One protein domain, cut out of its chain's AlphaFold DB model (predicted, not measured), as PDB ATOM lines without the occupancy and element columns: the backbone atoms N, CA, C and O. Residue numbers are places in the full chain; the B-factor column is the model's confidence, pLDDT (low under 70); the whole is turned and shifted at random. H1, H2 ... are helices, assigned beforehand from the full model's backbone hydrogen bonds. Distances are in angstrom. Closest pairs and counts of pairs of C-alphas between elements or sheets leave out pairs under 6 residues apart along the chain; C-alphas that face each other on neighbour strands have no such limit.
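What this domain is: This is residues 232 to 270 and 531 to 567 of the 775 residues of an uncharacterized protein of Candidatus Nealsonbacteria bacterium (UniProt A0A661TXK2). Two long helices, H4 and H5, meet end to end at a tight link and make a wide V, with the short H1 in the opening of the V and the short H2 beside its corner. H3 packs across one face of the H4 arm, H1 and H2 touch the same arm farther along, and the H5 arm reaches away to the other end of the model. The printed part has 76 residues with five named helices, in the order H1, H2, H3, H4, H5 along the chain, and no named strand; the class is all helix. The whole is loose, with a radius of gyration of the C-alphas of 14.8 A, and its outline is a rod with spans of 51 by 23 by 16 A.

Where its parts are: The printed part begins with H1, residues 232 to 237, whose first C-alpha is at (7.129, 14.742, -0.423). A short link of 7 residues leads to H2, residues 245 to 251. After a tight link of 4 residues comes H3, residues 256 to 270, which measures 21.5 A from first to last C-alpha. H4, residues 531 to 548, begins after the cut with C-alpha 531 at (10.268, 10.632, 15.988) and measures 25.9 A. One residue, Gln 549, makes the tight link to H5, residues 550 to 567. H5 measures 25.6 A and ends with C-alpha 567 at (-9.700, 21.191, -21.135). H4 and H5, with 18 residues each, are the longest helices.

How they stand to each other: H4 is the hub and touches three helices, H1, H2 and H3. H1 touches H4 at residues 539 to 543 of H4 alone, where the C-alphas of Leu 232 and Val 542 are the closest, 6.6 A apart. Their lines stand at a steep tilt of 53 degrees, and they run the same way. H2 and H4 only just touch, with 3 pairs of C-alphas within 8 A, at residues 543 to 547 of H4 alone; the closest C-alphas are those of Lys 251 and Arg 543, 6.7 A apart. H2 and H4 run opposite ways at a steep tilt of 39 degrees. H3 touches H4 with 9 pairs of C-alphas within 8 A, at residues 533 to 541 of H4 alone; the closest C-alphas are those of Leu 262 and Phe 537, 6.3 A apart. H3 and H4 run opposite ways at a steep tilt of 38 degrees. The helix packing is mostly crossed. H1 and H2 are close but not clearly touching, with the C-alphas of Leu 232 and Lys 251 the closest at 7.5 A. H5 touches no helix, but H2 and H5 are close but not clearly touching, with the C-alphas of Leu 248 and Lys 550 the closest at 7.5 A. H4 and H5 meet only through their link. H1 and H3, H1 and H5, H3 and H5, and H2 and H3 are apart. In H1, H2, H3, H4 and H5 every O i to N i+4 pair is within hydrogen-bond range.

The domain as a whole: The two C-alphas farthest apart are those of Lys 270 and Leu 566, at 50.7 A. From the first to the last printed C-alpha, Leu 232 to Gln 567, the distance is 27.5 A. Residues 271 to 530 are not printed, and C-alphas 270 and 531 are 12.4 A apart across this cut, which falls in the link from H3 to H4. Of the links that are printed whole, none is long. The mean pLDDT of the printed part is 90.5, and no printed residue is under 70.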
ATOM      1  N   LEU A 232       6.815  15.080   0.966       86.56
ATOM      2  CA  LEU A 232       7.129  14.742  -0.423       86.56
ATOM      3  C   LEU A 232       6.059  13.858  -1.071       86.56
ATOM      4  O   LEU A 232       5.899  13.932  -2.288       86.56
ATOM      5  N   SER A 233       5.323  13.052  -0.294       86.31
ATOM      6  CA  SER A 233       4.177  12.306  -0.825       86.31
ATOM      7  C   SER A 233       3.008  13.225  -1.143       86.31
ATOM      8  O   SER A 233       2.400  13.059  -2.191       86.31
ATOM      9  N   GLN A 234       2.756  14.248  -0.320       87.12
ATOM     10  CA  GLN A 234       1.705  15.224  -0.616       87.12
ATOM     11  C   GLN A 234       1.987  15.965  -1.932       87.12
ATOM     12  O   GLN A 234       1.132  16.019  -2.810       87.12
ATOM     13  N   TRP A 235       3.222  16.441  -2.121       90.50
ATOM     14  CA  TRP A 235       3.636  17.049  -3.391       90.50
ATOM     15  C   TRP A 235       3.488  16.090  -4.586       90.50
ATOM     16  O   TRP A 235       3.096  16.508  -5.673       90.50
ATOM     17  N   TYR A 236       3.790  14.801  -4.399       91.69
ATOM     18  CA  TYR A 236       3.611  13.782  -5.435       91.69
ATOM     19  C   TYR A 236       2.134  13.560  -5.793       91.69
ATOM     20  O   TYR A 236       1.795  13.320  -6.957       91.69
ATOM     21  N   ASP A 237       1.238  13.648  -4.814       89.81
ATOM     22  CA  ASP A 237      -0.205  13.541  -5.021       89.81
ATOM     23  C   ASP A 237      -0.801  14.765  -5.709       89.81
ATOM     24  O   ASP A 237      -1.653  14.609  -6.583       89.81
ATOM     25  N   GLU A 238      -0.258  15.945  -5.430       91.25
ATOM     26  CA  GLU A 238      -0.671  17.234  -5.993       91.25
ATOM     27  C   GLU A 238      -0.026  17.567  -7.355       91.25
ATOM     28  O   GLU A 238      -0.154  18.694  -7.840       91.25
ATOM     29  N   LEU A 239       0.656  16.611  -8.003       92.69
ATOM     30  CA  LEU A 239       1.231  16.816  -9.338       92.69
ATOM     31  C   LEU A 239       0.179  17.369 -10.309       92.69
ATOM     32  O   LEU A 239      -0.861  16.759 -10.557       92.69
ATOM     33  N   SER A 240       0.494  18.519 -10.900       93.19
ATOM     34  CA  SER A 240      -0.403  19.261 -11.786       93.19
ATOM     35  C   SER A 240       0.302  19.696 -13.076       93.19
ATOM     36  O   SER A 240       1.515  19.515 -13.241       93.19
ATOM     37  N   TYR A 241      -0.450  20.317 -13.990       91.19
ATOM     38  CA  TYR A 241       0.098  20.918 -15.210       91.19
ATOM     39  C   TYR A 241       1.067  22.085 -14.926       91.19
ATOM     40  O   TYR A 241       1.869  22.429 -15.796       91.19
ATOM     41  N   GLU A 242       1.028  22.670 -13.725       90.94
ATOM     42  CA  GLU A 242       1.890  23.783 -13.301       90.94
ATOM     43  C   GLU A 242       3.254  23.313 -12.788       90.94
ATOM     44  O   GLU A 242       4.186  24.111 -12.706       90.94
ATOM     45  N   THR A 243       3.404  22.013 -12.509       91.81
ATOM     46  CA  THR A 243       4.659  21.437 -12.016       91.81
ATOM     47  C   THR A 243       5.815  21.777 -12.960       91.81
ATOM     48  O   THR A 243       5.804  21.445 -14.158       91.81
ATOM     49  N   THR A 244       6.834  22.445 -12.420       89.56
ATOM     50  CA  THR A 244       7.970  22.925 -13.208       89.56
ATOM     51  C   THR A 244       9.090  21.890 -13.286       89.56
ATOM     52  O   THR A 244       9.206  20.976 -12.466       89.56
ATOM     53  N   SER A 245       9.966  22.042 -14.283       86.19
ATOM     54  CA  SER A 245      11.199  21.248 -14.362       86.19
ATOM     55  C   SER A 245      12.103  21.467 -13.141       86.19
ATOM     56  O   SER A 245      12.806  20.543 -12.730       86.19
ATOM     57  N   ASP A 246      12.059  22.660 -12.545       86.44
ATOM     58  CA  ASP A 246      12.841  23.009 -11.361       86.44
ATOM     59  C   ASP A 246      12.312  22.306 -10.110       86.44
ATOM     60  O   ASP A 246      13.112  21.769  -9.341       86.44
ATOM     61  N   ASP A 247      10.988  22.195  -9.951       87.31
ATOM     62  CA  ASP A 247      10.377  21.413  -8.869       87.31
ATOM     63  C   ASP A 247      10.790  19.942  -8.951       87.31
ATOM     64  O   ASP A 247      11.251  19.366  -7.962       87.31
ATOM     65  N   LEU A 248      10.717  19.352 -10.151       88.50
ATOM     66  CA  LEU A 248      11.152  17.972 -10.396       88.50
ATOM     67  C   LEU A 248      12.635  17.777 -10.071       88.50
ATOM     68  O   LEU A 248      13.019  16.780  -9.459       88.50
ATOM     69  N   ASN A 249      13.491  18.717 -10.467       86.94
ATOM     70  CA  ASN A 249      14.913  18.638 -10.158       86.94
ATOM     71  C   ASN A 249      15.169  18.795  -8.659       86.94
ATOM     72  O   ASN A 249      15.933  18.022  -8.091       86.94
ATOM     73  N   LYS A 250      14.507  19.729  -7.982       88.75
ATOM     74  CA  LYS A 250      14.693  19.954  -6.546       88.75
ATOM     75  C   LYS A 250      14.204  18.773  -5.701       88.75
ATOM     76  O   LYS A 250      14.848  18.430  -4.714       88.75
ATOM     77  N   LYS A 251      13.075  18.163  -6.069       88.62
ATOM     78  CA  LYS A 251      12.384  17.139  -5.265       88.62
ATOM     79  C   LYS A 251      12.789  15.703  -5.614       88.62
ATOM     80  O   LYS A 251      12.740  14.852  -4.731       88.62
ATOM     81  N   CYS A 252      13.244  15.443  -6.843       90.56
ATOM     82  CA  CYS A 252      13.619  14.102  -7.319       90.56
ATOM     83  C   CYS A 252      15.133  13.928  -7.549       90.56
ATOM     84  O   CYS A 252      15.539  13.025  -8.282       90.56
ATOM     85  N   THR A 253      15.983  14.790  -6.987       91.12
ATOM     86  CA  THR A 253      17.444  14.595  -7.030       91.12
ATOM     87  C   THR A 253      17.901  13.774  -5.830       91.12
ATOM     88  O   THR A 253      17.517  14.067  -4.702       91.12
ATOM     89  N   TRP A 254      18.736  12.770  -6.090       92.94
ATOM     90  CA  TRP A 254      19.335  11.901  -5.082       92.94
ATOM     91  C   TRP A 254      20.857  11.953  -5.204       92.94
ATOM     92  O   TRP A 254      21.406  11.580  -6.243       92.94
ATOM     93  N   LYS A 255      21.534  12.481  -4.180       92.19
ATOM     94  CA  LYS A 255      22.986  12.710  -4.179       92.19
ATOM     95  C   LYS A 255      23.718  11.720  -3.275       92.19
ATOM     96  O   LYS A 255      23.116  11.010  -2.474       92.19
ATOM     97  N   LYS A 256      25.053  11.697  -3.375       90.00
ATOM     98  CA  LYS A 256      25.906  10.878  -2.497       90.00
ATOM     99  C   LYS A 256      25.778  11.295  -1.030       90.00
ATOM    100  O   LYS A 256      25.880  10.448  -0.149       90.00
ATOM    101  N   GLU A 257      25.535  12.577  -0.774       89.50
ATOM    102  CA  GLU A 257      25.306  13.113   0.568       89.50
ATOM    103  C   GLU A 257      24.004  12.567   1.172       89.50
ATOM    104  O   GLU A 257      24.020  12.148   2.325       89.50
ATOM    105  N   ASP A 258      22.922  12.468   0.384       90.31
ATOM    106  CA  ASP A 258      21.646  11.904   0.853       90.31
ATOM    107  C   ASP A 258      21.788  10.408   1.220       90.31
ATOM    108  O   ASP A 258      21.146   9.936   2.158       90.31
ATOM    109  N   ILE A 259      22.646   9.655   0.512       90.56
ATOM    110  CA  ILE A 259      22.949   8.246   0.834       90.56
ATOM    111  C   ILE A 259      23.627   8.147   2.201       90.56
ATOM    112  O   ILE A 259      23.179   7.377   3.049       90.56
ATOM    113  N   LYS A 260      24.679   8.947   2.425       89.94
ATOM    114  CA  LYS A 260      25.401   8.974   3.705       89.94
ATOM    115  C   LYS A 260      24.472   9.367   4.853       89.94
ATOM    116  O   LYS A 260      24.464   8.702   5.883       89.94
ATOM    117  N   GLU A 261      23.649  10.395   4.651       90.50
ATOM    118  CA  GLU A 261      22.680  10.846   5.653       90.50
ATOM    119  C   GLU A 261      21.641   9.758   5.970       90.50
ATOM    120  O   GLU A 261      21.351   9.500   7.139       90.50
ATOM    121  N   LEU A 262      21.117   9.067   4.951       91.88
ATOM    122  CA  LEU A 262      20.167   7.970   5.143       91.88
ATOM    123  C   LEU A 262      20.784   6.819   5.953       91.88
ATOM    124  O   LEU A 262      20.133   6.303   6.862       91.88
ATOM    125  N   GLU A 263      22.023   6.426   5.648       90.75
ATOM    126  CA  GLU A 263      22.752   5.381   6.379       90.75
ATOM    127  C   GLU A 263      23.049   5.780   7.832       90.75
ATOM    128  O   GLU A 263      22.914   4.961   8.745       90.75
ATOM    129  N   GLU A 264      23.433   7.035   8.074       88.81
ATOM    130  CA  GLU A 264      23.667   7.566   9.420       88.81
ATOM    131  C   GLU A 264      22.381   7.603  10.253       88.81
ATOM    132  O   GLU A 264      22.373   7.172  11.410       88.81
ATOM    133  N   ILE A 265      21.277   8.080   9.672       88.88
ATOM    134  CA  ILE A 265      19.978   8.124  10.350       88.88
ATOM    135  C   ILE A 265      19.455   6.706  10.613       88.88
ATOM    136  O   ILE A 265      18.946   6.455  11.705       88.88
ATOM    137  N   ASP A 266      19.617   5.764   9.679       90.25
ATOM    138  CA  ASP A 266      19.230   4.359   9.877       90.25
ATOM    139  C   ASP A 266      19.956   3.735  11.080       90.25
ATOM    140  O   ASP A 266      19.323   3.141  11.957       90.25
ATOM    141  N   LYS A 267      21.278   3.943  11.180       87.31
ATOM    142  CA  LYS A 267      22.077   3.501  12.336       87.31
ATOM    143  C   LYS A 267      21.558   4.111  13.641       87.31
ATOM    144  O   LYS A 267      21.358   3.387  14.615       87.31
ATOM    145  N   ARG A 268      21.277   5.417  13.651       87.31
ATOM    146  CA  ARG A 268      20.779   6.139  14.836       87.31
ATOM    147  C   ARG A 268      19.377   5.706  15.260       87.31
ATOM    148  O   ARG A 268      19.104   5.622  16.451       87.31
ATOM    149  N   ILE A 269      18.486   5.404  14.314       86.00
ATOM    150  CA  ILE A 269      17.146   4.881  14.619       86.00
ATOM    151  C   ILE A 269      17.238   3.452  15.167       86.00
ATOM    152  O   ILE A 269      16.470   3.095  16.059       86.00
ATOM    153  N   LYS A 270      18.160   2.622  14.667       86.56
ATOM    154  CA  LYS A 270      18.356   1.250  15.163       86.56
ATOM    155  C   LYS A 270      18.963   1.197  16.564       86.56
ATOM    156  O   LYS A 270      18.678   0.245  17.289       86.56
ATOM    157  N   ASP A 531      11.395  10.388  16.899       80.94
ATOM    158  CA  ASP A 531      10.268  10.632  15.988       80.94
ATOM    159  C   ASP A 531      10.610  11.646  14.892       80.94
ATOM    160  O   ASP A 531      10.197  11.479  13.744       80.94
ATOM    161  N   LYS A 532      11.436  12.655  15.198       84.00
ATOM    162  CA  LYS A 532      11.973  13.574  14.181       84.00
ATOM    163  C   LYS A 532      12.894  12.833  13.213       84.00
ATOM    164  O   LYS A 532      12.749  12.995  12.006       84.00
ATOM    165  N   LEU A 533      13.775  11.969  13.718       86.25
ATOM    166  CA  LEU A 533      14.650  11.137  12.888       86.25
ATOM    167  C   LEU A 533      13.857  10.191  11.987       86.25
ATOM    168  O   LEU A 533      14.163  10.105  10.805       86.25
ATOM    169  N   LYS A 534      12.798   9.547  12.496       86.62
ATOM    170  CA  LYS A 534      11.894   8.725  11.675       86.62
ATOM    171  C   LYS A 534      11.239   9.528  10.551       86.62
ATOM    172  O   LYS A 534      11.157   9.030   9.433       86.62
ATOM    173  N   LYS A 535      10.806  10.769  10.815       87.00
ATOM    174  CA  LYS A 535      10.246  11.657   9.778       87.00
ATOM    175  C   LYS A 535      11.278  12.006   8.704       87.00
ATOM    176  O   LYS A 535      10.964  11.923   7.520       87.00
ATOM    177  N   VAL A 536      12.505  12.351   9.099       88.69
ATOM    178  CA  VAL A 536      13.592  12.648   8.147       88.69
ATOM    179  C   VAL A 536      13.977  11.397   7.350       88.69
ATOM    180  O   VAL A 536      14.080  11.468   6.129       88.69
ATOM    181  N   PHE A 537      14.099  10.241   8.008       90.62
ATOM    182  CA  PHE A 537      14.350   8.949   7.364       90.62
ATOM    183  C   PHE A 537      13.291   8.629   6.310       90.62
ATOM    184  O   PHE A 537      13.625   8.307   5.169       90.62
ATOM    185  N   LEU A 538      12.012   8.774   6.672       89.94
ATOM    186  CA  LEU A 538      10.905   8.573   5.750       89.94
ATOM    187  C   LEU A 538      10.998   9.542   4.568       89.94
ATOM    188  O   LEU A 538      10.939   9.110   3.423       89.94
ATOM    189  N   SER A 539      11.227  10.834   4.821       89.88
ATOM    190  CA  SER A 539      11.408  11.841   3.768       89.88
ATOM    191  C   SER A 539      12.549  11.486   2.802       89.88
ATOM    192  O   SER A 539      12.377  11.597   1.587       89.88
ATOM    193  N   LEU A 540      13.700  11.024   3.300       91.69
ATOM    194  CA  LEU A 540      14.819  10.586   2.456       91.69
ATOM    195  C   LEU A 540      14.468   9.333   1.642       91.69
ATOM    196  O   LEU A 540      14.781   9.281   0.454       91.69
ATOM    197  N   LYS A 541      13.754   8.360   2.225       92.06
ATOM    198  CA  LYS A 541      13.249   7.186   1.492       92.06
ATOM    199  C   LYS A 541      12.269   7.563   0.383       92.06
ATOM    200  O   LYS A 541      12.399   7.059  -0.731       92.06
ATOM    201  N   VAL A 542      11.352   8.496   0.647       92.38
ATOM    202  CA  VAL A 542      10.444   9.020  -0.384       92.38
ATOM    203  C   VAL A 542      11.234   9.718  -1.489       92.38
ATOM    204  O   VAL A 542      11.006   9.436  -2.661       92.38
ATOM    205  N   ARG A 543      12.215  10.566  -1.151       92.44
ATOM    206  CA  ARG A 543      13.084  11.222  -2.146       92.44
ATOM    207  C   ARG A 543      13.849  10.210  -3.002       92.44
ATOM    208  O   ARG A 543      13.911  10.374  -4.220       92.44
ATOM    209  N   GLN A 544      14.395   9.160  -2.387       93.81
ATOM    210  CA  GLN A 544      15.069   8.072  -3.093       93.81
ATOM    211  C   GLN A 544      14.123   7.429  -4.114       93.81
ATOM    212  O   GLN A 544      14.474   7.327  -5.291       93.81
ATOM    213  N   TRP A 545      12.909   7.064  -3.699       94.06
ATOM    214  CA  TRP A 545      11.907   6.481  -4.591       94.06
ATOM    215  C   TRP A 545      11.488   7.444  -5.713       94.06
ATOM    216  O   TRP A 545      11.489   7.066  -6.882       94.06
ATOM    217  N   LEU A 546      11.226   8.716  -5.399       93.00
ATOM    218  CA  LEU A 546      10.892   9.745  -6.393       93.00
ATOM    219  C   LEU A 546      12.002   9.930  -7.433       93.00
ATOM    220  O   LEU A 546      11.713  10.136  -8.612       93.00
ATOM    221  N   SER A 547      13.270   9.827  -7.023       93.69
ATOM    222  CA  SER A 547      14.404   9.883  -7.950       93.69
ATOM    223  C   SER A 547      14.429   8.693  -8.914       93.69
ATOM    224  O   SER A 547      14.678   8.878 -10.104       93.69
ATOM    225  N   GLN A 548      14.079   7.493  -8.436       94.00
ATOM    226  CA  GLN A 548      13.960   6.288  -9.262       94.00
ATOM    227  C   GLN A 548      12.797   6.407 -10.256       94.00
ATOM    228  O   GLN A 548      12.908   5.955 -11.391       94.00
ATOM    229  N   GLN A 549      11.708   7.073  -9.859       93.88
ATOM    230  CA  GLN A 549      10.530   7.300 -10.702       93.88
ATOM    231  C   GLN A 549      10.592   8.598 -11.527       93.88
ATOM    232  O   GLN A 549       9.618   8.943 -12.196       93.88
ATOM    233  N   LYS A 550      11.715   9.333 -11.524       92.06
ATOM    234  CA  LYS A 550      11.810  10.690 -12.099       92.06
ATOM    235  C   LYS A 550      11.321  10.780 -13.549       92.06
ATOM    236  O   LYS A 550      10.655  11.750 -13.911       92.06
ATOM    237  N   GLN A 551      11.630   9.778 -14.370       91.38
ATOM    238  CA  GLN A 551      11.197   9.736 -15.768       91.38
ATOM    239  C   GLN A 551       9.673   9.579 -15.894       91.38
ATOM    240  O   GLN A 551       9.046  10.352 -16.615       91.38
ATOM    241  N   ALA A 552       9.071   8.660 -15.133       92.88
ATOM    242  CA  ALA A 552       7.622   8.455 -15.118       92.88
ATOM    243  C   ALA A 552       6.873   9.706 -14.626       92.88
ATOM    244  O   ALA A 552       5.850  10.085 -15.190       92.88
ATOM    245  N   ILE A 553       7.420  10.411 -13.629       92.81
ATOM    246  CA  ILE A 553       6.858  11.680 -13.139       92.81
ATOM    247  C   ILE A 553       6.889  12.751 -14.232       92.81
ATOM    248  O   ILE A 553       5.911  13.468 -14.436       92.81
ATOM    249  N   LYS A 554       8.002  12.862 -14.963       92.38
ATOM    250  CA  LYS A 554       8.141  13.825 -16.062       92.38
ATOM    251  C   LYS A 554       7.132  13.557 -17.183       92.38
ATOM    252  O   LYS A 554       6.568  14.500 -17.738       92.38
ATOM    253  N   GLU A 555       6.906  12.288 -17.508       92.94
ATOM    254  CA  GLU A 555       5.893  11.866 -18.478       92.94
ATOM    255  C   GLU A 555       4.475  12.186 -17.995       92.94
ATOM    256  O   GLU A 555       3.676  12.708 -18.773       92.94
ATOM    257  N   GLU A 556       4.189  11.986 -16.708       94.38
ATOM    258  CA  GLU A 556       2.892  12.324 -16.121       94.38
ATOM    259  C   GLU A 556       2.626  13.837 -16.122       94.38
ATOM    260  O   GLU A 556       1.549  14.272 -16.523       94.38
ATOM    261  N   VAL A 557       3.614  14.668 -15.774       93.88
ATOM    262  CA  VAL A 557       3.485  16.135 -15.864       93.88
ATOM    263  C   VAL A 557       3.258  16.578 -17.313       93.88
ATOM    264  O   VAL A 557       2.451  17.472 -17.570       93.88
ATOM    265  N   LYS A 558       3.930  15.948 -18.287       92.94
ATOM    266  CA  LYS A 558       3.689  16.215 -19.713       92.94
ATOM    267  C   LYS A 558       2.252  15.858 -20.102       92.94
ATOM    268  O   LYS A 558       1.595  16.666 -20.751       92.94
ATOM    269  N   ARG A 559       1.753  14.697 -19.671       94.75
ATOM    270  CA  ARG A 559       0.362  14.277 -19.889       94.75
ATOM    271  C   ARG A 559      -0.623  15.278 -19.284       94.75
ATOM    272  O   ARG A 559      -1.538  15.703 -19.979       94.75
ATOM    273  N   LEU A 560      -0.411  15.705 -18.039       94.12
ATOM    274  CA  LEU A 560      -1.253  16.698 -17.359       94.12
ATOM    275  C   LEU A 560      -1.285  18.042 -18.100       94.12
ATOM    276  O   LEU A 560      -2.344  18.655 -18.194       94.12
ATOM    277  N   LYS A 561      -0.157  18.478 -18.679       92.75
ATOM    278  CA  LYS A 561      -0.111  19.672 -19.541       92.75
ATOM    279  C   LYS A 561      -0.958  19.506 -20.799       92.75
ATOM    280  O   LYS A 561      -1.704  20.420 -21.133       92.75
ATOM    281  N   GLU A 562      -0.883  18.362 -21.475       91.88
ATOM    282  CA  GLU A 562      -1.721  18.093 -22.653       91.88
ATOM    283  C   GLU A 562      -3.214  18.003 -22.293       91.88
ATOM    284  O   GLU A 562      -4.039  18.629 -22.957       91.88
ATOM    285  N   VAL A 563      -3.567  17.336 -21.187       93.81
ATOM    286  CA  VAL A 563      -4.949  17.300 -20.673       93.81
ATOM    287  C   VAL A 563      -5.459  18.710 -20.379       93.81
ATOM    288  O   VAL A 563      -6.559  19.063 -20.800       93.81
ATOM    289  N   HIS A 564      -4.663  19.544 -19.705       93.19
ATOM    290  CA  HIS A 564      -5.056  20.917 -19.398       93.19
ATOM    291  C   HIS A 564      -5.290  21.748 -20.670       93.19
ATOM    292  O   HIS A 564      -6.296  22.451 -20.764       93.19
ATOM    293  N   LYS A 565      -4.424  21.623 -21.688       90.50
ATOM    294  CA  LYS A 565      -4.624  22.282 -22.992       90.50
ATOM    295  C   LYS A 565      -5.962  21.892 -23.629       90.50
ATOM    296  O   LYS A 565      -6.697  22.766 -24.087       90.50
ATOM    297  N   LEU A 566      -6.299  20.601 -23.627       91.94
ATOM    298  CA  LEU A 566      -7.571  20.106 -24.165       91.94
ATOM    299  C   LEU A 566      -8.773  20.583 -23.337       91.94
ATOM    300  O   LEU A 566      -9.787  20.978 -23.909       91.94
ATOM    301  N   GLN A 567      -8.658  20.639 -22.008       92.50
ATOM    302  CA  GLN A 567      -9.700  21.191 -21.135       92.50
ATOM    303  C   GLN A 567      -9.951  22.682 -21.403       92.50
ATOM    304  O   GLN A 567     -11.103  23.111 -21.462       92.50
TER     305      GLN A 567